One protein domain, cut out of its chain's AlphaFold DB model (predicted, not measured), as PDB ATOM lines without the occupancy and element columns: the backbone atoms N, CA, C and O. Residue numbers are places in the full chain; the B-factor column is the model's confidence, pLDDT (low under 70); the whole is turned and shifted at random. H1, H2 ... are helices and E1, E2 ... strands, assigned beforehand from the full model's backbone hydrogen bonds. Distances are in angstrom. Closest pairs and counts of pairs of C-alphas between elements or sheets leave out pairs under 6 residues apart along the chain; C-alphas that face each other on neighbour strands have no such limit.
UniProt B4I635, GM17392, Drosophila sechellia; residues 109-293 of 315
ATOM      1  N   PRO A 109      39.429  41.996 -44.121       89.50
ATOM      2  CA  PRO A 109      40.644  42.455 -43.448       89.50
ATOM      3  C   PRO A 109      41.496  43.407 -44.293       89.50
ATOM      4  O   PRO A 109      41.794  43.143 -45.459       89.50
ATOM      5  N   LYS A 110      41.943  44.503 -43.679       89.88
ATOM      6  CA  LYS A 110      42.937  45.402 -44.261       89.88
ATOM      7  C   LYS A 110      44.327  44.859 -43.950       89.88
ATOM      8  O   LYS A 110      44.859  45.095 -42.868       89.88
ATOM      9  N   LEU A 111      44.898  44.118 -44.896       90.25
ATOM     10  CA  LEU A 111      46.275  43.635 -44.789       90.25
ATOM     11  C   LEU A 111      47.257  44.762 -45.125       90.25
ATOM     12  O   LEU A 111      47.041  45.528 -46.067       90.25
ATOM     13  N   PHE A 112      48.357  44.854 -44.377       86.50
ATOM     14  CA  PHE A 112      49.406  45.847 -44.646       86.50
ATOM     15  C   PHE A 112      50.158  45.574 -45.961       86.50
ATOM     16  O   PHE A 112      50.644  46.512 -46.587       86.50
ATOM     17  N   SER A 113      50.200  44.313 -46.405       82.38
ATOM     18  CA  SER A 113      50.719  43.877 -47.709       82.38
ATOM     19  C   SER A 113      49.776  44.209 -48.882       82.38
ATOM     20  O   SER A 113      50.076  43.910 -50.040       82.38
ATOM     21  N   GLY A 114      48.635  44.854 -48.615       78.38
ATOM     22  CA  GLY A 114      47.625  45.187 -49.617       78.38
ATOM     23  C   GLY A 114      46.748  43.988 -49.984       78.38
ATOM     24  O   GLY A 114      46.423  43.164 -49.139       78.38
ATOM     25  N   LYS A 115      46.324  43.898 -51.252       67.06
ATOM     26  CA  LYS A 115      45.533  42.757 -51.762       67.06
ATOM     27  C   LYS A 115      46.406  41.568 -52.211       67.06
ATOM     28  O   LYS A 115      45.866  40.583 -52.706       67.06
ATOM     29  N   CYS A 116      47.734  41.664 -52.095       67.75
ATOM     30  CA  CYS A 116      48.637  40.570 -52.449       67.75
ATOM     31  C   CYS A 116      48.559  39.471 -51.385       67.75
ATOM     32  O   CYS A 116      48.649  39.761 -50.192       67.75
ATOM     33  N   VAL A 117      48.377  38.222 -51.819       68.69
ATOM     34  CA  VAL A 117      48.340  37.070 -50.915       68.69
ATOM     35  C   VAL A 117      49.771  36.731 -50.527       68.69
ATOM     36  O   VAL A 117      50.553  36.283 -51.360       68.69
ATOM     37  N   ASP A 118      50.089  36.952 -49.260       80.81
ATOM     38  CA  ASP A 118      51.344  36.554 -48.640       80.81
ATOM     39  C   ASP A 118      51.027  35.417 -47.652       80.81
ATOM     40  O   ASP A 118      50.207  35.616 -46.749       80.81
ATOM     41  N   PRO A 119      51.605  34.212 -47.817       84.56
ATOM     42  CA  PRO A 119      51.294  33.066 -46.969       84.56
ATOM     43  C   PRO A 119      51.696  33.274 -45.503       84.56
ATOM     44  O   PRO A 119      51.172  32.571 -44.632       84.56
ATOM     45  N   LEU A 120      52.594  34.216 -45.207       90.00
ATOM     46  CA  LEU A 120      53.037  34.559 -43.858       90.00
ATOM     47  C   LEU A 120      52.199  35.676 -43.231       90.00
ATOM     48  O   LEU A 120      52.300  35.886 -42.027       90.00
ATOM     49  N   VAL A 121      51.333  36.354 -43.990       93.00
ATOM     50  CA  VAL A 121      50.468  37.426 -43.478       93.00
ATOM     51  C   VAL A 121      49.012  36.983 -43.470       93.00
ATOM     52  O   VAL A 121      48.419  36.703 -44.508       93.00
ATOM     53  N   ILE A 122      48.392  36.998 -42.293       93.38
ATOM     54  CA  ILE A 122      46.967  36.692 -42.141       93.38
ATOM     55  C   ILE A 122      46.215  37.878 -41.548       93.38
ATOM     56  O   ILE A 122      46.724  38.588 -40.685       93.38
ATOM     57  N   GLY A 123      44.986  38.099 -41.998       92.94
ATOM     58  CA  GLY A 123      44.034  38.984 -41.331       92.94
ATOM     59  C   GLY A 123      43.025  38.150 -40.556       92.94
ATOM     60  O   GLY A 123      42.724  37.040 -40.976       92.94
ATOM     61  N   ILE A 124      42.493  38.683 -39.456       90.50
ATOM     62  CA  ILE A 124      41.470  38.009 -38.643       90.50
ATOM     63  C   ILE A 124      40.158  38.775 -38.769       90.50
ATOM     64  O   ILE A 124      40.108  39.982 -38.516       90.50
ATOM     65  N   ARG A 125      39.099  38.085 -39.193       86.25
ATOM     66  CA  ARG A 125      37.766  38.674 -39.377       86.25
ATOM     67  C   ARG A 125      36.635  37.684 -39.213       86.25
ATOM     68  O   ARG A 125      35.599  38.086 -38.699       86.25
ATOM     69  N   ASP A 126      36.805  36.456 -39.672       81.56
ATOM     70  CA  ASP A 126      35.770  35.429 -39.749       81.56
ATOM     71  C   ASP A 126      36.266  34.065 -39.250       81.56
ATOM     72  O   ASP A 126      37.448  33.883 -38.939       81.56
ATOM     73  N   THR A 127      35.350  33.104 -39.157       78.38
ATOM     74  CA  THR A 127      35.629  31.747 -38.668       78.38
ATOM     75  C   THR A 127      36.750  31.050 -39.452       78.38
ATOM     76  O   THR A 127      37.586  30.376 -38.849       78.38
ATOM     77  N   ASP A 128      36.855  31.278 -40.763       81.88
ATOM     78  CA  ASP A 128      37.897  30.674 -41.606       81.88
ATOM     79  C   ASP A 128      39.276  31.247 -41.279       81.88
ATOM     80  O   ASP A 128      40.259  30.511 -41.136       81.88
ATOM     81  N   SER A 129      39.356  32.570 -41.118       88.25
ATOM     82  CA  SER A 129      40.593  33.241 -40.726       88.25
ATOM     83  C   SER A 129      41.089  32.789 -39.350       88.25
ATOM     84  O   SER A 129      42.297  32.672 -39.134       88.25
ATOM     85  N   VAL A 130      40.173  32.447 -38.440       88.31
ATOM     86  CA  VAL A 130      40.512  31.893 -37.126       88.31
ATOM     87  C   VAL A 130      40.991  30.451 -37.226       88.31
ATOM     88  O   VAL A 130      41.990  30.103 -36.605       88.31
ATOM     89  N   GLN A 131      40.373  29.614 -38.056       86.69
ATOM     90  CA  GLN A 131      40.896  28.266 -38.310       86.69
ATOM     91  C   GLN A 131      42.286  28.303 -38.953       86.69
ATOM     92  O   GLN A 131      43.151  27.483 -38.638       86.69
ATOM     93  N   LEU A 132      42.531  29.259 -39.853       90.50
ATOM     94  CA  LEU A 132      43.864  29.497 -40.403       90.50
ATOM     95  C   LEU A 132      44.858  29.910 -39.311       90.50
ATOM     96  O   LEU A 132      45.962  29.367 -39.281       90.50
ATOM     97  N   LEU A 133      44.459  30.805 -38.405       93.44
ATOM     98  CA  LEU A 133      45.256  31.181 -37.240       93.44
ATOM     99  C   LEU A 133      45.604  29.958 -36.383       93.44
ATOM    100  O   LEU A 133      46.779  29.748 -36.110       93.44
ATOM    101  N   GLN A 134      44.631  29.115 -36.024       92.69
ATOM    102  CA  GLN A 134      44.876  27.909 -35.220       92.69
ATOM    103  C   GLN A 134      45.870  26.957 -35.885       92.69
ATOM    104  O   GLN A 134      46.807  26.480 -35.247       92.69
ATOM    105  N   ARG A 135      45.698  26.702 -37.189       92.19
ATOM    106  CA  ARG A 135      46.612  25.836 -37.947       92.19
ATOM    107  C   ARG A 135      48.039  26.374 -37.953       92.19
ATOM    108  O   ARG A 135      48.968  25.585 -37.848       92.19
ATOM    109  N   LYS A 136      48.212  27.694 -38.067       93.38
ATOM    110  CA  LYS A 136      49.533  28.334 -38.015       93.38
ATOM    111  C   LYS A 136      50.121  28.334 -36.605       93.38
ATOM    112  O   LYS A 136      51.310  28.078 -36.453       93.38
ATOM    113  N   LEU A 137      49.301  28.579 -35.582       94.19
ATOM    114  CA  LEU A 137      49.731  28.561 -34.183       94.19
ATOM    115  C   LEU A 137      50.251  27.188 -33.756       94.19
ATOM    116  O   LEU A 137      51.269  27.130 -33.080       94.19
ATOM    117  N   ALA A 138      49.634  26.101 -34.228       92.75
ATOM    118  CA  ALA A 138      49.995  24.731 -33.853       92.75
ATOM    119  C   ALA A 138      51.486  24.376 -34.036       92.75
ATOM    120  O   ALA A 138      51.968  23.438 -33.406       92.75
ATOM    121  N   THR A 139      52.218  25.102 -34.889       92.62
ATOM    122  CA  THR A 139      53.667  24.936 -35.090       92.62
ATOM    123  C   THR A 139      54.486  26.185 -34.761       92.62
ATOM    124  O   THR A 139      55.713  26.121 -34.795       92.62
ATOM    125  N   ALA A 140      53.844  27.313 -34.453       94.12
ATOM    126  CA  ALA A 140      54.514  28.594 -34.268       94.12
ATOM    127  C   ALA A 140      55.029  28.790 -32.839       94.12
ATOM    128  O   ALA A 140      54.373  28.447 -31.856       94.12
ATOM    129  N   LYS A 141      56.199  29.406 -32.731       94.19
ATOM    130  CA  LYS A 141      56.860  29.824 -31.495       94.19
ATOM    131  C   LYS A 141      56.972  31.337 -31.387       94.19
ATOM    132  O   LYS A 141      57.042  31.827 -30.263       94.19
ATOM    133  N   ASP A 142      56.928  32.067 -32.497       95.06
ATOM    134  CA  ASP A 142      57.087  33.516 -32.554       95.06
ATOM    135  C   ASP A 142      56.058  34.125 -33.516       95.06
ATOM    136  O   ASP A 142      56.059  33.855 -34.713       95.06
ATOM    137  N   VAL A 143      55.168  34.978 -33.011       96.81
ATOM    138  CA  VAL A 143      54.094  35.602 -33.798       96.81
ATOM    139  C   VAL A 143      54.190  37.110 -33.693       96.81
ATOM    140  O   VAL A 143      54.296  37.661 -32.595       96.81
ATOM    141  N   LEU A 144      54.104  37.793 -34.834       97.81
ATOM    142  CA  LEU A 144      54.003  39.246 -34.868       97.81
ATOM    143  C   LEU A 144      52.553  39.682 -35.065       97.81
ATOM    144  O   LEU A 144      51.905  39.298 -36.031       97.81
ATOM    145  N   ILE A 145      52.049  40.538 -34.182       97.56
ATOM    146  CA  ILE A 145      50.746  41.190 -34.307       97.56
ATOM    147  C   ILE A 145      50.981  42.635 -34.736       97.56
ATOM    148  O   ILE A 145      51.657  43.393 -34.042       97.56
ATOM    149  N   LEU A 146      50.394  43.036 -35.860       97.12
ATOM    150  CA  LEU A 146      50.419  44.409 -36.348       97.12
ATOM    151  C   LEU A 146      49.050  45.066 -36.170       97.12
ATOM    152  O   LEU A 146      48.071  44.647 -36.789       97.12
ATOM    153  N   GLY A 147      49.000  46.160 -35.413       95.38
ATOM    154  CA  GLY A 147      47.792  46.965 -35.212       95.38
ATOM    155  C   GLY A 147      47.468  47.172 -33.738       95.38
ATOM    156  O   GLY A 147      48.014  46.499 -32.881       95.38
ATOM    157  N   ASN A 148      46.581  48.119 -33.436       94.62
ATOM    158  CA  ASN A 148      46.282  48.546 -32.059       94.62
ATOM    159  C   ASN A 148      44.773  48.516 -31.733       94.62
ATOM    160  O   ASN A 148      44.290  49.200 -30.833       94.62
ATOM    161  N   GLY A 149      44.005  47.778 -32.541       91.00
ATOM    162  CA  GLY A 149      42.555  47.643 -32.402       91.00
ATOM    163  C   GLY A 149      42.142  46.548 -31.416       91.00
ATOM    164  O   GLY A 149      42.978  45.933 -30.752       91.00
ATOM    165  N   GLY A 150      40.833  46.276 -31.356       89.12
ATOM    166  CA  GLY A 150      40.256  45.289 -30.434       89.12
ATOM    167  C   GLY A 150      40.822  43.888 -30.659       89.12
ATOM    168  O   GLY A 150      41.360  43.306 -29.731       89.12
ATOM    169  N   ILE A 151      40.823  43.417 -31.912       90.25
ATOM    170  CA  ILE A 151      41.372  42.100 -32.289       90.25
ATOM    171  C   ILE A 151      42.860  41.985 -31.928       90.25
ATOM    172  O   ILE A 151      43.282  40.969 -31.388       90.25
ATOM    173  N   ALA A 152      43.657  43.022 -32.210       93.06
ATOM    174  CA  ALA A 152      45.085  43.021 -31.888       93.06
ATOM    175  C   ALA A 152      45.314  42.922 -30.377       93.06
ATOM    176  O   ALA A 152      46.141  42.134 -29.931       93.06
ATOM    177  N   SER A 153      44.540  43.698 -29.612       90.00
ATOM    178  CA  SER A 153      44.597  43.692 -28.153       90.00
ATOM    179  C   SER A 153      44.196  42.316 -27.618       90.00
ATOM    180  O   SER A 153      44.965  41.714 -26.885       90.00
ATOM    181  N   GLU A 154      43.054  41.767 -28.041       89.06
ATOM    182  CA  GLU A 154      42.598  40.428 -27.637       89.06
ATOM    183  C   GLU A 154      43.659  39.356 -27.913       89.06
ATOM    184  O   GLU A 154      44.054  38.637 -27.000       89.06
ATOM    185  N   LEU A 155      44.198  39.295 -29.134       91.75
ATOM    186  CA  LEU A 155      45.242  38.329 -29.489       91.75
ATOM    187  C   LEU A 155      46.501  38.480 -28.631       91.75
ATOM    188  O   LEU A 155      47.047  37.482 -28.168       91.75
ATOM    189  N   ALA A 156      46.953  39.709 -28.379       90.75
ATOM    190  CA  ALA A 156      48.155  39.950 -27.589       90.75
ATOM    191  C   ALA A 156      48.053  39.411 -26.148       90.75
ATOM    192  O   ALA A 156      49.082  39.103 -25.545       90.75
ATOM    193  N   TYR A 157      46.836  39.274 -25.607       85.19
ATOM    194  CA  TYR A 157      46.589  38.775 -24.249       85.19
ATOM    195  C   TYR A 157      46.125  37.314 -24.175       85.19
ATOM    196  O   TYR A 157      46.297  36.681 -23.124       85.19
ATOM    197  N   GLU A 158      45.525  36.792 -25.245       88.25
ATOM    198  CA  GLU A 158      44.899  35.463 -25.272       88.25
ATOM    199  C   GLU A 158      45.791  34.374 -25.875       88.25
ATOM    200  O   GLU A 158      45.602  33.202 -25.550       88.25
ATOM    201  N   LEU A 159      46.776  34.736 -26.711       90.44
ATOM    202  CA  LEU A 159      47.753  33.777 -27.228       90.44
ATOM    203  C   LEU A 159      48.576  33.161 -26.082       90.44
ATOM    204  O   LEU A 159      49.039  33.859 -25.175       90.44
ATOM    205  N   LYS A 160      48.769  31.841 -26.137       89.38
ATOM    206  CA  LYS A 160      49.532  31.051 -25.154       89.38
ATOM    207  C   LYS A 160      50.646  30.292 -25.852       89.38
ATOM    208  O   LYS A 160      50.579  30.094 -27.058       89.38
ATOM    209  N   ASP A 161      51.666  29.877 -25.105       90.94
ATOM    210  CA  ASP A 161      52.737  29.004 -25.610       90.94
ATOM    211  C   ASP A 161      53.388  29.516 -26.912       90.94
ATOM    212  O   ASP A 161      53.734  28.758 -27.817       90.94
ATOM    213  N   VAL A 162      53.557  30.839 -27.008       92.69
ATOM    214  CA  VAL A 162      54.150  31.544 -28.151       92.69
ATOM    215  C   VAL A 162      54.757  32.873 -27.683       92.69
ATOM    216  O   VAL A 162      54.276  33.490 -26.730       92.69
ATOM    217  N   ASN A 163      55.842  33.327 -28.305       93.94
ATOM    218  CA  ASN A 163      56.327  34.696 -28.164       93.94
ATOM    219  C   ASN A 163      55.455  35.623 -29.009       93.94
ATOM    220  O   ASN A 163      55.244  35.375 -30.195       93.94
ATOM    221  N   VAL A 164      55.001  36.722 -28.417       95.56
ATOM    222  CA  VAL A 164      54.204  37.721 -29.125       95.56
ATOM    223  C   VAL A 164      55.019  39.000 -29.301       95.56
ATOM    224  O   VAL A 164      55.437  39.622 -28.324       95.56
ATOM    225  N   HIS A 165      55.214  39.409 -30.552       97.19
ATOM    226  CA  HIS A 165      55.763  40.705 -30.941       97.19
ATOM    227  C   HIS A 165      54.610  41.619 -31.351       97.19
ATOM    228  O   HIS A 165      54.005  41.416 -32.398       97.19
ATOM    229  N   TRP A 166      54.274  42.622 -30.544       97.12
ATOM    230  CA  TRP A 166      53.126  43.486 -30.813       97.12
ATOM    231  C   TRP A 166      53.571  44.857 -31.320       97.12
ATOM    232  O   TRP A 166      54.097  45.672 -30.569       97.12
ATOM    233  N   VAL A 167      53.364  45.116 -32.608       97.62
ATOM    234  CA  VAL A 167      53.757  46.362 -33.272       97.62
ATOM    235  C   VAL A 167      52.577  47.325 -33.320       97.62
ATOM    236  O   VAL A 167      51.561  47.059 -33.975       97.62
ATOM    237  N   VAL A 168      52.735  48.469 -32.655       95.88
ATOM    238  CA  VAL A 168      51.721  49.521 -32.573       95.88
ATOM    239  C   VAL A 168      52.285  50.844 -33.082       95.88
ATOM    240  O   VAL A 168      53.393  51.253 -32.742       95.88
ATOM    241  N   LYS A 169      51.501  51.543 -33.907       94.56
ATOM    242  CA  LYS A 169      51.885  52.861 -34.439       94.56
ATOM    243  C   LYS A 169      51.764  53.980 -33.398       94.56
ATOM    244  O   LYS A 169      52.331  55.048 -33.584       94.56
ATOM    245  N   ASP A 170      50.980  53.751 -32.350       94.69
ATOM    246  CA  ASP A 170      50.644  54.744 -31.336       94.69
ATOM    247  C   ASP A 170      51.644  54.696 -30.166       94.69
ATOM    248  O   ASP A 170      52.468  53.784 -30.058       94.69
ATOM    249  N   SER A 171      51.573  55.685 -29.272       92.44
ATOM    250  CA  SER A 171      52.398  55.750 -28.056       92.44
ATOM    251  C   SER A 171      51.898  54.873 -26.908       92.44
ATOM    252  O   SER A 171      52.603  54.729 -25.916       92.44
ATOM    253  N   HIS A 172      50.686  54.329 -27.016       90.88
ATOM    254  CA  HIS A 172      50.062  53.475 -26.008       90.88
ATOM    255  C   HIS A 172      49.159  52.427 -26.667       90.88
ATOM    256  O   HIS A 172      48.754  52.564 -27.825       90.88
ATOM    257  N   ILE A 173      48.857  51.357 -25.935       90.88
ATOM    258  CA  ILE A 173      47.998  50.270 -26.421       90.88
ATOM    259  C   ILE A 173      46.515  50.644 -26.375       90.88
ATOM    260  O   ILE A 173      46.093  51.483 -25.582       90.88
ATOM    261  N   SER A 174      45.720  50.004 -27.233       85.94
ATOM    262  CA  SER A 174      44.266  50.178 -27.322       85.94
ATOM    263  C   SER A 174      43.840  51.644 -27.498       85.94
ATOM    264  O   SER A 174      42.780  52.057 -27.022       85.94
ATOM    265  N   ALA A 175      44.640  52.430 -28.227       87.56
ATOM    266  CA  ALA A 175      44.495  53.884 -28.333       87.56
ATOM    267  C   ALA A 175      43.177  54.357 -28.969       87.56
ATOM    268  O   ALA A 175      42.786  55.510 -28.816       87.56
ATOM    269  N   THR A 176      42.468  53.470 -29.672       85.44
ATOM    270  CA  THR A 176      41.124  53.742 -30.207       85.44
ATOM    271  C   THR A 176      40.034  53.712 -29.129       85.44
ATOM    272  O   THR A 176      38.957  54.264 -29.343       85.44
ATOM    273  N   PHE A 177      40.283  53.070 -27.986       86.56
ATOM    274  CA  PHE A 177      39.275  52.817 -26.953       86.56
ATOM    275  C   PHE A 177      39.541  53.563 -25.648       86.56
ATOM    276  O   PHE A 177      38.590  53.888 -24.940       86.56
ATOM    277  N   VAL A 178      40.810  53.806 -25.320       88.88
ATOM    278  CA  VAL A 178      41.219  54.385 -24.038       88.88
ATOM    279  C   VAL A 178      42.304  55.446 -24.208       88.88
ATOM    280  O   VAL A 178      43.109  55.409 -25.146       88.88
ATOM    281  N   ASP A 179      42.330  56.401 -23.282       90.88
ATOM    282  CA  ASP A 179      43.407  57.381 -23.168       90.88
ATOM    283  C   ASP A 179      44.683  56.750 -22.563       90.88
ATOM    284  O   ASP A 179      44.622  55.654 -21.997       90.88
ATOM    285  N   PRO A 180      45.845  57.423 -22.654       88.88
ATOM    286  CA  PRO A 180      47.103  56.885 -22.138       88.88
ATOM    287  C   PRO A 180      47.074  56.546 -20.642       88.88
ATOM    288  O   PRO A 180      47.651  55.543 -20.238       88.88
ATOM    289  N   GLY A 181      46.385  57.342 -19.816       88.81
ATOM    290  CA  GLY A 181      46.307  57.101 -18.373       88.81
ATOM    291  C   GLY A 181      45.480  55.861 -18.045       88.81
ATOM    292  O   GLY A 181      45.861  55.068 -17.187       88.81
ATOM    293  N   ALA A 182      44.378  55.651 -18.764       88.25
ATOM    294  CA  ALA A 182      43.613  54.412 -18.679       88.25
ATOM    295  C   ALA A 182      44.405  53.197 -19.204       88.25
ATOM    296  O   ALA A 182      44.272  52.099 -18.661       88.25
ATOM    297  N   ALA A 183      45.253  53.385 -20.220       87.31
ATOM    298  CA  ALA A 183      46.050  52.308 -20.800       87.31
ATOM    299  C   ALA A 183      47.104  51.731 -19.837       87.31
ATOM    300  O   ALA A 183      47.352  50.525 -19.853       87.31
ATOM    301  N   GLU A 184      47.659  52.554 -18.944       85.00
ATOM    302  CA  GLU A 184      48.591  52.112 -17.892       85.00
ATOM    303  C   GLU A 184      47.996  51.016 -16.992       85.00
ATOM    304  O   GLU A 184      48.699  50.094 -16.578       85.00
ATOM    305  N   PHE A 185      46.681  51.036 -16.743       85.50
ATOM    306  CA  PHE A 185      46.035  49.990 -15.944       85.50
ATOM    307  C   PHE A 185      46.093  48.611 -16.610       85.50
ATOM    308  O   PHE A 185      46.152  47.608 -15.898       85.50
ATOM    309  N   PHE A 186      46.130  48.535 -17.945       82.00
ATOM    310  CA  PHE A 186      46.344  47.259 -18.631       82.00
ATOM    311  C   PHE A 186      47.756  46.734 -18.390       82.00
ATOM    312  O   PHE A 186      47.913  45.539 -18.166       82.00
ATOM    313  N   HIS A 187      48.772  47.601 -18.365       75.75
ATOM    314  CA  HIS A 187      50.147  47.205 -18.041       75.75
ATOM    315  C   HIS A 187      50.285  46.717 -16.598       75.75
ATOM    316  O   HIS A 187      50.949  45.711 -16.350       75.75
ATOM    317  N   ILE A 188      49.621  47.386 -15.653       79.06
ATOM    318  CA  ILE A 188      49.595  46.970 -14.245       79.06
ATOM    319  C   ILE A 188      48.932  45.599 -14.113       79.06
ATOM    320  O   ILE A 188      49.566  44.663 -13.631       79.06
ATOM    321  N   ALA A 189      47.704  45.453 -14.623       75.56
ATOM    322  CA  ALA A 189      46.974  44.189 -14.570       75.56
ATOM    323  C   ALA A 189      47.765  43.052 -15.231       75.56
ATOM    324  O   ALA A 189      47.761  41.923 -14.755       75.56
ATOM    325  N   MET A 190      48.492  43.354 -16.302       69.12
ATOM    326  CA  MET A 190      49.319  42.401 -17.029       69.12
ATOM    327  C   MET A 190      50.532  41.924 -16.220       69.12
ATOM    328  O   MET A 190      50.837  40.734 -16.224       69.12
ATOM    329  N   ASN A 191      51.194  42.827 -15.496       68.38
ATOM    330  CA  ASN A 191      52.294  42.472 -14.599       68.38
ATOM    331  C   ASN A 191      51.804  41.685 -13.374       68.38
ATOM    332  O   ASN A 191      52.498  40.777 -12.920       68.38
ATOM    333  N   GLU A 192      50.611  42.004 -12.869       69.62
ATOM    334  CA  GLU A 192      49.986  41.322 -11.729       69.62
ATOM    335  C   GLU A 192      49.469  39.918 -12.084       69.62
ATOM    336  O   GLU A 192      49.593  39.013 -11.266       69.62
ATOM    337  N   CYS A 193      48.986  39.684 -13.313       57.69
ATOM    338  CA  CYS A 193      48.550  38.358 -13.787       57.69
ATOM    339  C   CYS A 193      49.667  37.292 -13.824       57.69
ATOM    340  O   CYS A 193      49.365  36.113 -13.989       57.69
ATOM    341  N   ASN A 194      50.942  37.678 -13.699       52.00
ATOM    342  CA  ASN A 194      52.064  36.736 -13.585       52.00
ATOM    343  C   ASN A 194      52.223  36.172 -12.159       52.00
ATOM    344  O   ASN A 194      52.983  35.224 -11.954       52.00
ATOM    345  N   ALA A 195      51.534  36.753 -11.172       46.38
ATOM    346  CA  ALA A 195      51.500  36.276  -9.797       46.38
ATOM    347  C   ALA A 195      50.207  35.472  -9.574       46.38
ATOM    348  O   ALA A 195      49.161  36.027  -9.265       46.38
ATOM    349  N   GLU A 196      50.324  34.153  -9.721       42.50
ATOM    350  CA  GLU A 196      49.270  33.145  -9.532       42.50
ATOM    351  C   GLU A 196      48.187  33.095 -10.625       42.50
ATOM    352  O   GLU A 196      47.603  34.105 -11.016       42.50
ATOM    353  N   ASP A 197      47.892  31.863 -11.069       44.16
ATOM    354  CA  ASP A 197      46.725  31.456 -11.861       44.16
ATOM    355  C   ASP A 197      45.425  31.878 -11.160       44.16
ATOM    356  O   ASP A 197      44.685  31.088 -10.570       44.16
ATOM    357  N   SER A 198      45.119  33.162 -11.219       40.31
ATOM    358  CA  SER A 198      43.820  33.685 -10.873       40.31
ATOM    359  C   SER A 198      43.092  33.922 -12.184       40.31
ATOM    360  O   SER A 198      43.059  35.012 -12.747       40.31
ATOM    361  N   SER A 199      42.427  32.871 -12.676       41.25
ATOM    362  CA  SER A 199      41.186  33.104 -13.414       41.25
ATOM    363  C   SER A 199      40.403  34.136 -12.597       41.25
ATOM    364  O   SER A 199      40.154  33.853 -11.419       41.25
ATOM    365  N   PRO A 200      40.084  35.333 -13.115       41.62
ATOM    366  CA  PRO A 200      39.525  36.374 -12.273       41.62
ATOM    367  C   PRO A 200      38.227  35.849 -11.652       41.62
ATOM    368  O   PRO A 200      37.225  35.648 -12.334       41.62
ATOM    369  N   VAL A 201      38.262  35.609 -10.334       42.16
ATOM    370  CA  VAL A 201      37.100  35.237  -9.503       42.16
ATOM    371  C   VAL A 201      36.130  36.420  -9.396       42.16
ATOM    372  O   VAL A 201      34.996  36.277  -8.941       42.16
ATOM    373  N   ALA A 202      36.534  37.602  -9.872       39.62
ATOM    374  CA  ALA A 202      35.625  38.705 -10.095       39.62
ATOM    375  C   ALA A 202      34.556  38.257 -11.099       39.62
ATOM    376  O   ALA A 202      34.811  38.123 -12.293       39.62
ATOM    377  N   ALA A 203      33.342  38.020 -10.606       38.28
ATOM    378  CA  ALA A 203      32.162  37.842 -11.430       38.28
ATOM    379  C   ALA A 203      31.952  39.119 -12.258       38.28
ATOM    380  O   ALA A 203      31.238  40.037 -11.856       38.28
ATOM    381  N   ILE A 204      32.598  39.193 -13.419       43.34
ATOM    382  CA  ILE A 204      32.378  40.263 -14.378       43.34
ATOM    383  C   ILE A 204      30.952  40.058 -14.894       43.34
ATOM    384  O   ILE A 204      30.689  39.150 -15.686       43.34
ATOM    385  N   LYS A 205      30.009  40.894 -14.437       45.53
ATOM    386  CA  LYS A 205      28.653  41.005 -15.006       45.53
ATOM    387  C   LYS A 205      28.724  41.672 -16.384       45.53
ATOM    388  O   LYS A 205      28.176  42.748 -16.601       45.53
ATOM    389  N   ARG A 206      29.432  41.045 -17.318       52.38
ATOM    390  CA  ARG A 206      29.462  41.432 -18.727       52.38
ATOM    391  C   ARG A 206      28.516  40.521 -19.495       52.38
ATOM    392  O   ARG A 206      28.452  39.319 -19.230       52.38
ATOM    393  N   MET A 207      27.754  41.105 -20.418       49.81
ATOM    394  CA  MET A 207      26.922  40.330 -21.334       49.81
ATOM    395  C   MET A 207      27.831  39.477 -22.209       49.81
ATOM    396  O   MET A 207      28.743  40.002 -22.839       49.81
ATOM    397  N   ARG A 208      27.603  38.166 -22.169       53.91
ATOM    398  CA  ARG A 208      28.343  37.178 -22.950       53.91
ATOM    399  C   ARG A 208      27.543  36.846 -24.191       53.91
ATOM    400  O   ARG A 208      26.329  36.645 -24.077       53.91
ATOM    401  N   TYR A 209      28.237  36.759 -25.313       52.38
ATOM    402  CA  TYR A 209      27.683  36.280 -26.569       52.38
ATOM    403  C   TYR A 209      28.181  34.851 -26.785       52.38
ATOM    404  O   TYR A 209      29.346  34.547 -26.542       52.38
ATOM    405  N   SER A 210      27.283  33.946 -27.160       49.16
ATOM    406  CA  SER A 210      27.647  32.582 -27.546       49.16
ATOM    407  C   SER A 210      27.396  32.400 -29.030       49.16
ATOM    408  O   SER A 210      26.294  32.684 -29.499       49.16
ATOM    409  N   GLU A 211      28.405  31.905 -29.739       56.72
ATOM    410  CA  GLU A 211      28.258  31.430 -31.109       56.72
ATOM    411  C   GLU A 211      27.964  29.927 -31.095       56.72
ATOM    412  O   GLU A 211      28.650  29.148 -30.430       56.72
ATOM    413  N   VAL A 212      26.922  29.519 -31.817       58.09
ATOM    414  CA  VAL A 212      26.621  28.103 -32.063       58.09
ATOM    415  C   VAL A 212      27.057  27.780 -33.488       58.09
ATOM    416  O   VAL A 212      26.450  28.276 -34.438       58.09
ATOM    417  N   LEU A 213      28.112  26.971 -33.616       55.78
ATOM    418  CA  LEU A 213      28.701  26.568 -34.895       55.78
ATOM    419  C   LEU A 213      28.099  25.233 -35.398       55.78
ATOM    420  O   LEU A 213      27.951  24.297 -34.604       55.78
ATOM    421  N   PRO A 214      27.773  25.102 -36.701       51.44
ATOM    422  CA  PRO A 214      27.469  23.824 -37.347       51.44
ATOM    423  C   PRO A 214      28.662  22.853 -37.309       51.44
ATOM    424  O   PRO A 214      29.814  23.274 -37.282       51.44
ATOM    425  N   LYS A 215      28.393  21.539 -37.320       42.06
ATOM    426  CA  LYS A 215      29.414  20.500 -37.075       42.06
ATOM    427  C   LYS A 215      30.412  20.241 -38.214       42.06
ATOM    428  O   LYS A 215      31.409  19.586 -37.944       42.06
ATOM    429  N   GLU A 216      30.214  20.751 -39.429       44.91
ATOM    430  CA  GLU A 216      31.167  20.583 -40.541       44.91
ATOM    431  C   GLU A 216      31.142  21.815 -41.462       44.91
ATOM    432  O   GLU A 216      30.082  22.231 -41.924       44.91
ATOM    433  N   GLN A 217      32.305  22.419 -41.727       50.47
ATOM    434  CA  GLN A 217      32.457  23.577 -42.616       50.47
ATOM    435  C   GLN A 217      33.272  23.161 -43.848       50.47
ATOM    436  O   GLN A 217      34.417  22.736 -43.720       50.47
ATOM    437  N   THR A 218      32.680  23.249 -45.042       42.06
ATOM    438  CA  THR A 218      33.320  22.841 -46.311       42.06
ATOM    439  C   THR A 218      33.419  23.967 -47.347       42.06
ATOM    440  O   THR A 218      33.815  23.699 -48.477       42.06
ATOM    441  N   ASN A 219      33.056  25.212 -47.006       43.25
ATOM    442  CA  ASN A 219      33.051  26.349 -47.938       43.25
ATOM    443  C   ASN A 219      34.022  27.459 -47.507       43.25
ATOM    444  O   ASN A 219      34.107  27.770 -46.328       43.25
ATOM    445  N   ASN A 220      34.685  28.084 -48.488       46.47
ATOM    446  CA  ASN A 220      35.787  29.056 -48.338       46.47
ATOM    447  C   ASN A 220      35.374  30.484 -47.902       46.47
ATOM    448  O   ASN A 220      36.101  31.434 -48.196       46.47
ATOM    449  N   HIS A 221      34.210  30.661 -47.272       55.16
ATOM    450  CA  HIS A 221      33.742  31.973 -46.810       55.16
ATOM    451  C   HIS A 221      32.996  31.850 -45.477       55.16
ATOM    452  O   HIS A 221      31.763  31.736 -45.430       55.16
ATOM    453  N   GLY A 222      33.780  31.861 -44.407       56.81
ATOM    454  CA  GLY A 222      33.355  31.892 -43.019       56.81
ATOM    455  C   GLY A 222      32.704  33.217 -42.659       56.81
ATOM    456  O   GLY A 222      32.823  34.229 -43.354       56.81
ATOM    457  N   ALA A 223      31.975  33.222 -41.553       66.12
ATOM    458  CA  ALA A 223      31.194  34.378 -41.166       66.12
ATOM    459  C   ALA A 223      31.918  35.227 -40.101       66.12
ATOM    460  O   ALA A 223      32.703  34.721 -39.305       66.12
ATOM    461  N   ALA A 224      31.670  36.543 -40.101       71.38
ATOM    462  CA  ALA A 224      32.433  37.503 -39.292       71.38
ATOM    463  C   ALA A 224      32.362  37.209 -37.785       71.38
ATOM    464  O   ALA A 224      31.268  37.009 -37.266       71.38
ATOM    465  N   LEU A 225      33.494  37.240 -37.086       72.75
ATOM    466  CA  LEU A 225      33.614  36.901 -35.667       72.75
ATOM    467  C   LEU A 225      32.753  37.809 -34.788       72.75
ATOM    468  O   LEU A 225      32.771  39.037 -34.924       72.75
ATOM    469  N   GLY A 226      31.997  37.190 -33.886       69.38
ATOM    470  CA  GLY A 226      31.300  37.884 -32.817       69.38
ATOM    471  C   GLY A 226      32.222  38.262 -31.650       69.38
ATOM    472  O   GLY A 226      33.406  37.924 -31.626       69.38
ATOM    473  N   PRO A 227      31.680  38.965 -30.644       66.06
ATOM    474  CA  PRO A 227      32.369  39.162 -29.372       66.06
ATOM    475  C   PRO A 227      32.677  37.815 -28.700       66.06
ATOM    476  O   PRO A 227      31.892  36.879 -28.824       66.06
ATOM    477  N   ASP A 228      33.766  37.746 -27.935       70.19
ATOM    478  CA  ASP A 228      34.188  36.556 -27.175       70.19
ATOM    479  C   ASP A 228      34.600  35.333 -28.033       70.19
ATOM    480  O   ASP A 228      34.722  34.225 -27.498       70.19
ATOM    481  N   TRP A 229      34.847  35.514 -29.337       77.00
ATOM    482  CA  TRP A 229      35.254  34.457 -30.281       77.00
ATOM    483  C   TRP A 229      36.487  33.663 -29.818       77.00
ATOM    484  O   TRP A 229      36.585  32.462 -30.049       77.00
ATOM    485  N   GLN A 230      37.405  34.300 -29.092       74.25
ATOM    486  CA  GLN A 230      38.606  33.679 -28.531       74.25
ATOM    487  C   GLN A 230      38.307  32.547 -27.532       74.25
ATOM    488  O   GLN A 230      39.162  31.711 -27.267       74.25
ATOM    489  N   ARG A 231      37.097  32.490 -26.954       73.94
ATOM    490  CA  ARG A 231      36.749  31.507 -25.910       73.94
ATOM    491  C   ARG A 231      36.387  30.132 -26.460       73.94
ATOM    492  O   ARG A 231      36.349  29.172 -25.693       73.94
ATOM    493  N   THR A 232      36.055  30.042 -27.743       72.44
ATOM    494  CA  THR A 232      35.642  28.795 -28.407       72.44
ATOM    495  C   THR A 232      36.784  28.144 -29.184       72.44
ATOM    496  O   THR A 232      36.578  27.126 -29.841       72.44
ATOM    497  N   VAL A 233      37.984  28.721 -29.101       80.69
ATOM    498  CA  VAL A 233      39.112  28.450 -29.990       80.69
ATOM    499  C   VAL A 233      40.358  28.220 -29.141       80.69
ATOM    500  O   VAL A 233      40.615  28.954 -28.190       80.69
ATOM    501  N   ASP A 234      41.136  27.196 -29.482       86.06
ATOM    502  CA  ASP A 234      42.462  27.008 -28.897       86.06
ATOM    503  C   ASP A 234      43.464  27.946 -29.580       86.06
ATOM    504  O   ASP A 234      43.652  27.872 -30.795       86.06
ATOM    505  N   LEU A 235      44.060  28.835 -28.789       89.06
ATOM    506  CA  LEU A 235      44.995  29.883 -29.203       89.06
ATOM    507  C   LEU A 235      46.418  29.619 -28.676       89.06
ATOM    508  O   LEU A 235      47.187  30.551 -28.428       89.06
ATOM    509  N   SER A 236      46.754  28.344 -28.481       90.31
ATOM    510  CA  SER A 236      48.061  27.897 -27.993       90.31
ATOM    511  C   SER A 236      49.040  27.653 -29.145       90.31
ATOM    512  O   SER A 236      48.677  27.094 -30.182       90.31
ATOM    513  N   GLY A 237      50.282  28.100 -28.966       90.75
ATOM    514  CA  GLY A 237      51.399  27.868 -29.872       90.75
ATOM    515  C   GLY A 237      52.169  26.576 -29.584       90.75
ATOM    516  O   GLY A 237      51.761  25.739 -28.782       90.75
ATOM    517  N   ALA A 238      53.320  26.421 -30.238       90.88
ATOM    518  CA  ALA A 238      54.192  25.246 -30.162       90.88
ATOM    519  C   ALA A 238      55.430  25.441 -29.268       90.88
ATOM    520  O   ALA A 238      56.412  24.693 -29.370       90.88
ATOM    521  N   ARG A 239      55.457  26.483 -28.435       86.56
ATOM    522  CA  ARG A 239      56.592  26.742 -27.550       86.56
ATOM    523  C   ARG A 239      56.514  25.883 -26.289       86.56
ATOM    524  O   ARG A 239      55.508  25.860 -25.595       86.56
ATOM    525  N   GLU A 240      57.628  25.252 -25.936       77.88
ATOM    526  CA  GLU A 240      57.766  24.512 -24.680       77.88
ATOM    527  C   GLU A 240      58.097  25.451 -23.502       77.88
ATOM    528  O   GLU A 240      58.944  26.342 -23.620       77.88
ATOM    529  N   GLY A 241      57.451  25.224 -22.353       65.75
ATOM    530  CA  GLY A 241      57.622  26.004 -21.121       65.75
ATOM    531  C   GLY A 241      56.428  26.922 -20.856       65.75
ATOM    532  O   GLY A 241      56.439  28.078 -21.265       65.75
ATOM    533  N   GLY A 242      55.417  26.386 -20.161       57.19
ATOM    534  CA  GLY A 242      54.082  26.973 -19.959       57.19
ATOM    535  C   GLY A 242      53.996  28.194 -19.034       57.19
ATOM    536  O   GLY A 242      53.012  28.345 -18.316       57.19
ATOM    537  N   GLU A 243      55.007  29.060 -19.019       64.56
ATOM    538  CA  GLU A 243      54.886  30.372 -18.383       64.56
ATOM    539  C   GLU A 243      54.320  31.373 -19.390       64.56
ATOM    540  O   GLU A 243      54.926  31.649 -20.432       64.56
ATOM    541  N   LYS A 244      53.159  31.951 -19.066       67.50
ATOM    542  CA  LYS A 244      52.559  33.025 -19.856       67.50
ATOM    543  C   LYS A 244      53.527  34.208 -19.898       67.50
ATOM    544  O   LYS A 244      53.796  34.837 -18.879       67.50
ATOM    545  N   ARG A 245      54.059  34.520 -21.082       75.25
ATOM    546  CA  ARG A 245      54.904  35.702 -21.281       75.25
ATOM    547  C   ARG A 245      54.092  36.860 -21.813       75.25
ATOM    548  O   ARG A 245      53.225  36.701 -22.664       75.25
ATOM    549  N   LEU A 246      54.437  38.040 -21.325       83.75
ATOM    550  CA  LEU A 246      53.882  39.279 -21.832       83.75
ATOM    551  C   LEU A 246      54.400  39.531 -23.260       83.75
ATOM    552  O   LEU A 246      55.598  39.339 -23.491       83.75
ATOM    553  N   PRO A 247      53.554  39.962 -24.218       91.38
ATOM    554  CA  PRO A 247      54.007  40.486 -25.499       91.38
ATOM    555  C   PRO A 247      55.130  41.512 -25.348       91.38
ATOM    556  O   PRO A 247      55.055  42.430 -24.528       91.38
ATOM    557  N   LYS A 248      56.146  41.402 -26.209       94.12
ATOM    558  CA  LYS A 248      57.110  42.477 -26.435       94.12
ATOM    559  C   LYS A 248      56.445  43.510 -27.340       94.12
ATOM    560  O   LYS A 248      56.166  43.224 -28.504       94.12
ATOM    561  N   ILE A 249      56.180  44.693 -26.796       94.88
ATOM    562  CA  ILE A 249      55.470  45.762 -27.502       94.88
ATOM    563  C   ILE A 249      56.474  46.724 -28.141       94.88
ATOM    564  O   ILE A 249      57.431  47.159 -27.502       94.88
ATOM    565  N   TYR A 250      56.225  47.067 -29.400       96.69
ATOM    566  CA  TYR A 250      56.996  48.008 -30.201       96.69
ATOM    567  C   TYR A 250      56.119  49.226 -30.477       96.69
ATOM    568  O   TYR A 250      55.290  49.210 -31.390       96.69
ATOM    569  N   TYR A 251      56.259  50.248 -29.634       96.00
ATOM    570  CA  TYR A 251      55.509  51.495 -29.756       96.00
ATOM    571  C   TYR A 251      56.060  52.384 -30.854       96.00
ATOM    572  O   TYR A 251      57.266  52.396 -31.107       96.00
ATOM    573  N   LYS A 252      55.171  53.197 -31.435       96.62
ATOM    574  CA  LYS A 252      55.525  54.166 -32.479       96.62
ATOM    575  C   LYS A 252      56.313  53.516 -33.618       96.62
ATOM    576  O   LYS A 252      57.268  54.088 -34.140       96.62
ATOM    577  N   SER A 253      55.913  52.300 -33.975       97.12
ATOM    578  CA  SER A 253      56.612  51.458 -34.940       97.12
ATOM    579  C   SER A 253      55.714  51.078 -36.105       97.12
ATOM    580  O   SER A 253      54.501  50.902 -35.967       97.12
ATOM    581  N   ARG A 254      56.339  50.895 -37.267       95.88
ATOM    582  CA  ARG A 254      55.718  50.332 -38.467       95.88
ATOM    583  C   ARG A 254      56.606  49.257 -39.073       95.88
ATOM    584  O   ARG A 254      57.825  49.289 -38.921       95.88
ATOM    585  N   ILE A 255      55.995  48.329 -39.801       95.88
ATOM    586  CA  ILE A 255      56.744  47.404 -40.651       95.88
ATOM    587  C   ILE A 255      57.270  48.192 -41.851       95.88
ATOM    588  O   ILE A 255      56.490  48.780 -42.597       95.88
ATOM    589  N   ASN A 256      58.589  48.213 -42.017       94.94
ATOM    590  CA  ASN A 256      59.252  48.813 -43.170       94.94
ATOM    591  C   ASN A 256      59.382  47.801 -44.315       94.94
ATOM    592  O   ASN A 256      59.080  48.118 -45.462       94.94
ATOM    593  N   SER A 257      59.793  46.572 -43.995       93.69
ATOM    594  CA  SER A 257      59.904  45.485 -44.967       93.69
ATOM    595  C   SER A 257      59.738  44.122 -44.305       93.69
ATOM    596  O   SER A 257      60.128  43.944 -43.149       93.69
ATOM    597  N   VAL A 258      59.246  43.157 -45.077       93.50
ATOM    598  CA  VAL A 258      59.161  41.739 -44.713       93.50
ATOM    599  C   VAL A 258      59.942  40.943 -45.751       93.50
ATOM    600  O   VAL A 258      59.871  41.253 -46.940       93.50
ATOM    601  N   GLN A 259      60.737  39.980 -45.294       92.12
ATOM    602  CA  GLN A 259      61.480  39.057 -46.145       92.12
ATOM    603  C   GLN A 259      61.216  37.631 -45.679       92.12
ATOM    604  O   GLN A 259      61.469  37.314 -44.517       92.12
ATOM    605  N   ASP A 260      60.743  36.784 -46.586       91.25
ATOM    606  CA  ASP A 260      60.520  35.369 -46.309       91.25
ATOM    607  C   ASP A 260      61.868  34.681 -46.077       91.25
ATOM    608  O   ASP A 260      62.818  34.842 -46.853       91.25
ATOM    609  N   LEU A 261      61.966  33.929 -44.987       89.19
ATOM    610  CA  LEU A 261      63.123  33.093 -44.704       89.19
ATOM    611  C   LEU A 261      62.992  31.772 -45.472       89.19
ATOM    612  O   LEU A 261      61.893  31.272 -45.704       89.19
ATOM    613  N   ALA A 262      64.126  31.206 -45.887       83.75
ATOM    614  CA  ALA A 262      64.147  29.928 -46.596       83.75
ATOM    615  C   ALA A 262      63.582  28.785 -45.731       83.75
ATOM    616  O   ALA A 262      63.600  28.862 -44.503       83.75
ATOM    617  N   ASP A 263      63.126  27.719 -46.393       77.44
ATOM    618  CA  ASP A 263      62.660  26.475 -45.763       77.44
ATOM    619  C   ASP A 263      61.491  26.655 -44.772       77.44
ATOM    620  O   ASP A 263      61.438  25.989 -43.741       77.44
ATOM    621  N   ASP A 264      60.560  27.569 -45.075       73.75
ATOM    622  CA  ASP A 264      59.393  27.891 -44.237       73.75
ATOM    623  C   ASP A 264      59.759  28.318 -42.799       73.75
ATOM    624  O   ASP A 264      58.956  28.200 -41.874       73.75
ATOM    625  N   ALA A 265      60.961  28.873 -42.600       83.00
ATOM    626  CA  ALA A 265      61.453  29.332 -41.297       83.00
ATOM    627  C   ALA A 265      60.814  30.652 -40.807       83.00
ATOM    628  O   ALA A 265      61.314  31.273 -39.867       83.00
ATOM    629  N   GLY A 266      59.738  31.104 -41.454       91.44
ATOM    630  CA  GLY A 266      59.021  32.332 -41.128       91.44
ATOM    631  C   GLY A 266      59.507  33.554 -41.905       91.44
ATOM    632  O   GLY A 266      59.911  33.468 -43.061       91.44
ATOM    633  N   ALA A 267      59.438  34.717 -41.267       93.50
ATOM    634  CA  ALA A 267      59.726  36.021 -41.841       93.50
ATOM    635  C   ALA A 267      60.777  36.778 -41.025       93.50
ATOM    636  O   ALA A 267      60.703  36.850 -39.796       93.50
ATOM    637  N   LEU A 268      61.705  37.433 -41.723       95.81
ATOM    638  CA  LEU A 268      62.529  38.509 -41.186       95.81
ATOM    639  C   LEU A 268      61.798  39.839 -41.384       95.81
ATOM    640  O   LEU A 268      61.594  40.306 -42.508       95.81
ATOM    641  N   VAL A 269      61.426  40.471 -40.278       96.50
ATOM    642  CA  VAL A 269      60.685  41.729 -40.263       96.50
ATOM    643  C   VAL A 269      61.617  42.859 -39.851       96.50
ATOM    644  O   VAL A 269      62.234  42.827 -38.785       96.50
ATOM    645  N   LYS A 270      61.699  43.888 -40.697       97.31
ATOM    646  CA  LYS A 270      62.382  45.141 -40.377       97.31
ATOM    647  C   LYS A 270      61.354  46.159 -39.906       97.31
ATOM    648  O   LYS A 270      60.476  46.561 -40.674       97.31
ATOM    649  N   LEU A 271      61.484  46.584 -38.660       97.44
ATOM    650  CA  LEU A 271      60.692  47.652 -38.071       97.44
ATOM    651  C   LEU A 271      61.402  48.990 -38.245       97.44
ATOM    652  O   LEU A 271      62.625  49.072 -38.173       97.44
ATOM    653  N   GLU A 272      60.612  50.029 -38.467       97.50
ATOM    654  CA  GLU A 272      61.032  51.425 -38.423       97.50
ATOM    655  C   GLU A 272      60.269  52.116 -37.299       97.50
ATOM    656  O   GLU A 272      59.038  52.012 -37.220       97.50
ATOM    657  N   HIS A 273      61.003  52.798 -36.430       97.00
ATOM    658  CA  HIS A 273      60.456  53.579 -35.330       97.00
ATOM    659  C   HIS A 273      60.263  55.042 -35.755       97.00
ATOM    660  O   HIS A 273      60.891  55.521 -36.699       97.00
ATOM    661  N   GLU A 274      59.403  55.776 -35.050       94.75
ATOM    662  CA  GLU A 274      59.127  57.197 -35.319       94.75
ATOM    663  C   GLU A 274      60.383  58.088 -35.238       94.75
ATOM    664  O   GLU A 274      60.454  59.106 -35.923       94.75
ATOM    665  N   ASP A 275      61.397  57.695 -34.460       94.62
ATOM    666  CA  ASP A 275      62.686  58.398 -34.366       94.62
ATOM    667  C   ASP A 275      63.642  58.120 -35.547       94.62
ATOM    668  O   ASP A 275      64.750  58.658 -35.592       94.62
ATOM    669  N   GLY A 276      63.219  57.298 -36.513       94.88
ATOM    670  CA  GLY A 276      63.996  56.901 -37.686       94.88
ATOM    671  C   GLY A 276      64.967  55.743 -37.445       94.88
ATOM    672  O   GLY A 276      65.685  55.353 -38.370       94.88
ATOM    673  N   SER A 277      65.012  55.183 -36.233       96.50
ATOM    674  CA  SER A 277      65.780  53.971 -35.952       96.50
ATOM    675  C   SER A 277      65.113  52.730 -36.553       96.50
ATOM    676  O   SER A 277      63.917  52.714 -36.864       96.50
ATOM    677  N   PHE A 278      65.906  51.672 -36.731       97.19
ATOM    678  CA  PHE A 278      65.438  50.396 -37.261       97.19
ATOM    679  C   PHE A 278      65.794  49.252 -36.316       97.19
ATOM    680  O   PHE A 278      66.925  49.173 -35.837       97.19
ATOM    681  N   GLU A 279      64.860  48.324 -36.138       96.44
ATOM    682  CA  GLU A 279      65.062  47.055 -35.435       96.44
ATOM    683  C   GLU A 279      64.701  45.900 -36.380       96.44
ATOM    684  O   GLU A 279      63.838  46.031 -37.250       96.44
ATOM    685  N   GLN A 280      65.383  44.765 -36.241       96.38
ATOM    686  CA  GLN A 280      65.056  43.537 -36.961       96.38
ATOM    687  C   GLN A 280      64.631  42.460 -35.974       96.38
ATOM    688  O   GLN A 280      65.225  42.316 -34.905       96.38
ATOM    689  N   LEU A 281      63.620  41.691 -36.355       96.19
ATOM    690  CA  LEU A 281      63.157  40.525 -35.616       96.19
ATOM    691  C   LEU A 281      62.718  39.438 -36.592       96.19
ATOM    692  O   LEU A 281      62.417  39.717 -37.753       96.19
ATOM    693  N   THR A 282      62.648  38.209 -36.104       96.31
ATOM    694  CA  THR A 282      62.086  37.076 -36.838       96.31
ATOM    695  C   THR A 282      60.778  36.633 -36.199       96.31
ATOM    696  O   THR A 282      60.640  36.696 -34.979       96.31
ATOM    697  N   CYS A 283      59.831  36.180 -37.009       96.31
ATOM    698  CA  CYS A 283      58.587  35.568 -36.544       96.31
ATOM    699  C   CYS A 283      58.123  34.504 -37.539       96.31
ATOM    700  O   CYS A 283      58.387  34.633 -38.729       96.31
ATOM    701  N   ASP A 284      57.372  33.508 -37.090       96.38
ATOM    702  CA  ASP A 284      56.837  32.449 -37.949       96.38
ATOM    703  C   ASP A 284      55.746  32.969 -38.891       96.38
ATOM    704  O   ASP A 284      55.642  32.534 -40.035       96.38
ATOM    705  N   PHE A 285      54.921  33.911 -38.426       95.81
ATOM    706  CA  PHE A 285      53.930  34.601 -39.251       95.81
ATOM    707  C   PHE A 285      53.478  35.926 -38.620       95.81
ATOM    708  O   PHE A 285      53.732  36.219 -37.447       95.81
ATOM    709  N   ILE A 286      52.774  36.723 -39.422       96.50
ATOM    710  CA  ILE A 286      52.276  38.051 -39.083       96.50
ATOM    711  C   ILE A 286      50.745  38.050 -39.096       96.50
ATOM    712  O   ILE A 286      50.112  37.701 -40.093       96.50
ATOM    713  N   VAL A 287      50.136  38.528 -38.015       96.19
ATOM    714  CA  VAL A 287      48.712  38.859 -37.950       96.19
ATOM    715  C   VAL A 287      48.520  40.348 -38.219       96.19
ATOM    716  O   VAL A 287      48.885  41.198 -37.409       96.19
ATOM    717  N   SER A 288      47.907  40.686 -39.351       95.31
ATOM    718  CA  SER A 288      47.512  42.050 -39.691       95.31
ATOM    719  C   SER A 288      46.122  42.364 -39.134       95.31
ATOM    720  O   SER A 288      45.093  42.015 -39.710       95.31
ATOM    721  N   ALA A 289      46.091  43.065 -38.005       93.50
ATOM    722  CA  ALA A 289      44.889  43.516 -37.311       93.50
ATOM    723  C   ALA A 289      44.736  45.047 -37.420       93.50
ATOM    724  O   ALA A 289      44.554  45.755 -36.426       93.50
ATOM    725  N   THR A 290      44.827  45.573 -38.649       91.25
ATOM    726  CA  THR A 290      44.858  47.027 -38.928       91.25
ATOM    727  C   THR A 290      43.517  47.623 -39.377       91.25
ATOM    728  O   THR A 290      43.459  48.746 -39.879       91.25
ATOM    729  N   GLY A 291      42.425  46.887 -39.160       89.31
ATOM    730  CA  GLY A 291      41.067  47.273 -39.540       89.31
ATOM    731  C   GLY A 291      40.544  46.473 -40.731       89.31
ATOM    732  O   GLY A 291      41.051  45.395 -41.048       89.31
ATOM    733  N   VAL A 292      39.509  46.997 -41.382       89.62
ATOM    734  CA  VAL A 292      38.843  46.357 -42.523       89.62
ATOM    735  C   VAL A 292      38.620  47.349 -43.654       89.62
ATOM    736  O   VAL A 292      38.533  48.552 -43.422       89.62
ATOM    737  N   TRP A 293      38.501  46.824 -44.868       90.19
ATOM    738  CA  TRP A 293      37.975  47.530 -46.026       90.19
ATOM    739  C   TRP A 293      36.501  47.174 -46.223       90.19
ATOM    740  O   TRP A 293      36.176  45.984 -46.210       90.19
TER     741      TRP A 293
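This is residues 109 to 293 of the 315 residues of the protein "GM17392" of Drosophila sechellia (UniProt B4I635). A five-stranded parallel sheet, E1 E8 E2 E3 E4, makes the middle layer, with H1 and H2 over one face and the small antiparallel sheet E5 E6 E7 over the other. H3 lies off to the side, on neither sheet, and a long loop between H3 and H4 swings out, its residues 195 to 206 standing free. The printed part has 185 residues, with four named helices and eight named strands in the order E1 H1 E2 H2 E3 H3 H4 E4 E5 E6 E7 E8; its class is mixed, with under half of the residues in named elements. It is compact, with a radius of gyration of the C-alphas of 16.7 A, and spans 45 by 45 by 36 A.

The large sheet holds E1, residues 121 to 123, 7.0 A, from C-alpha 121 at (50.468, 37.426, -43.478); E8, 285 to 288, 9.8 A, ending at C-alpha 288 at (47.512, 42.050, -39.691); E2, 142 to 146, 13.3 A; E3, 163 to 167, 13.0 A; and E4, 248 to 250, 6.7 A. The helices are H1, 127 to 137, 15.1 A; H2, 150 to 158, 12.0 A; H3, 180 to 192, 18.9 A; and H4, 229 to 232, 6.0 A. E5, 253 to 260, 20.1 A, bends by 54 degrees at residue 256; E6 is 267 to 273, 18.7 A, and E7 278 to 283, 16.3 A.

N 122 and O 286 join E1 to E8 within hydrogen-bond range at 2.9 A, N 146 and O 287 E8 to E2 at 2.8 A, N 145 and O 165 E2 to E3 at 2.8 A, and N 166 and O 248 E3 to E4 at 2.8 A. H1 and H2 are on the same face, two layers with the sheet. H1 runs along the strands over E1 and E8, its height 9.5 A over a local plane of just 6 C-alphas. H2 runs along them over E2, only just not over E3, where 2 of its C-alphas fall; its height over the sheet is 9.3 A. E1, H1, E2 form a split strand-helix-strand unit, with E8 between its parallel strands; E2, H2, E3 and E3, H3 H4, E4 are units of neighbour strands; each crossover is right-handed. The strongly twisted sheet E5 E6 E7 is a meander, each strand the antiparallel neighbour of the one before, with hairpins E5 and E6 (N 254 to O 272, 2.9 A) and E6 and E7 (N 269 to O 281, 2.8 A). The two sheets form a sandwich, two sheets face to face, the parts that face each other 10.1 A centre to centre and the strands of the one at 44 degrees to those of the other; the closest C-alphas of E2 and E7, those of Asp 142 and Cys 283, are 4.7 A apart. H2 and H4 are close but not clearly touching, with C-alphas of Glu 158 and Gln 230 7.3 A apart. Every O i to N i+4 pair is within range in H1 and H2, 6 of 9 in H3; H4 is too short for one.

The C-alphas farthest apart, Lys 215 and Asp 275, are 50.5 A apart. The printed part has no cut; the links E3 to H3, H3 to H4 and H4 to E4 are long. Mean pLDDT of the printed part is 81.4, with 115 to 117, 190 to 223, 226 to 227 and 241 to 244 under 70.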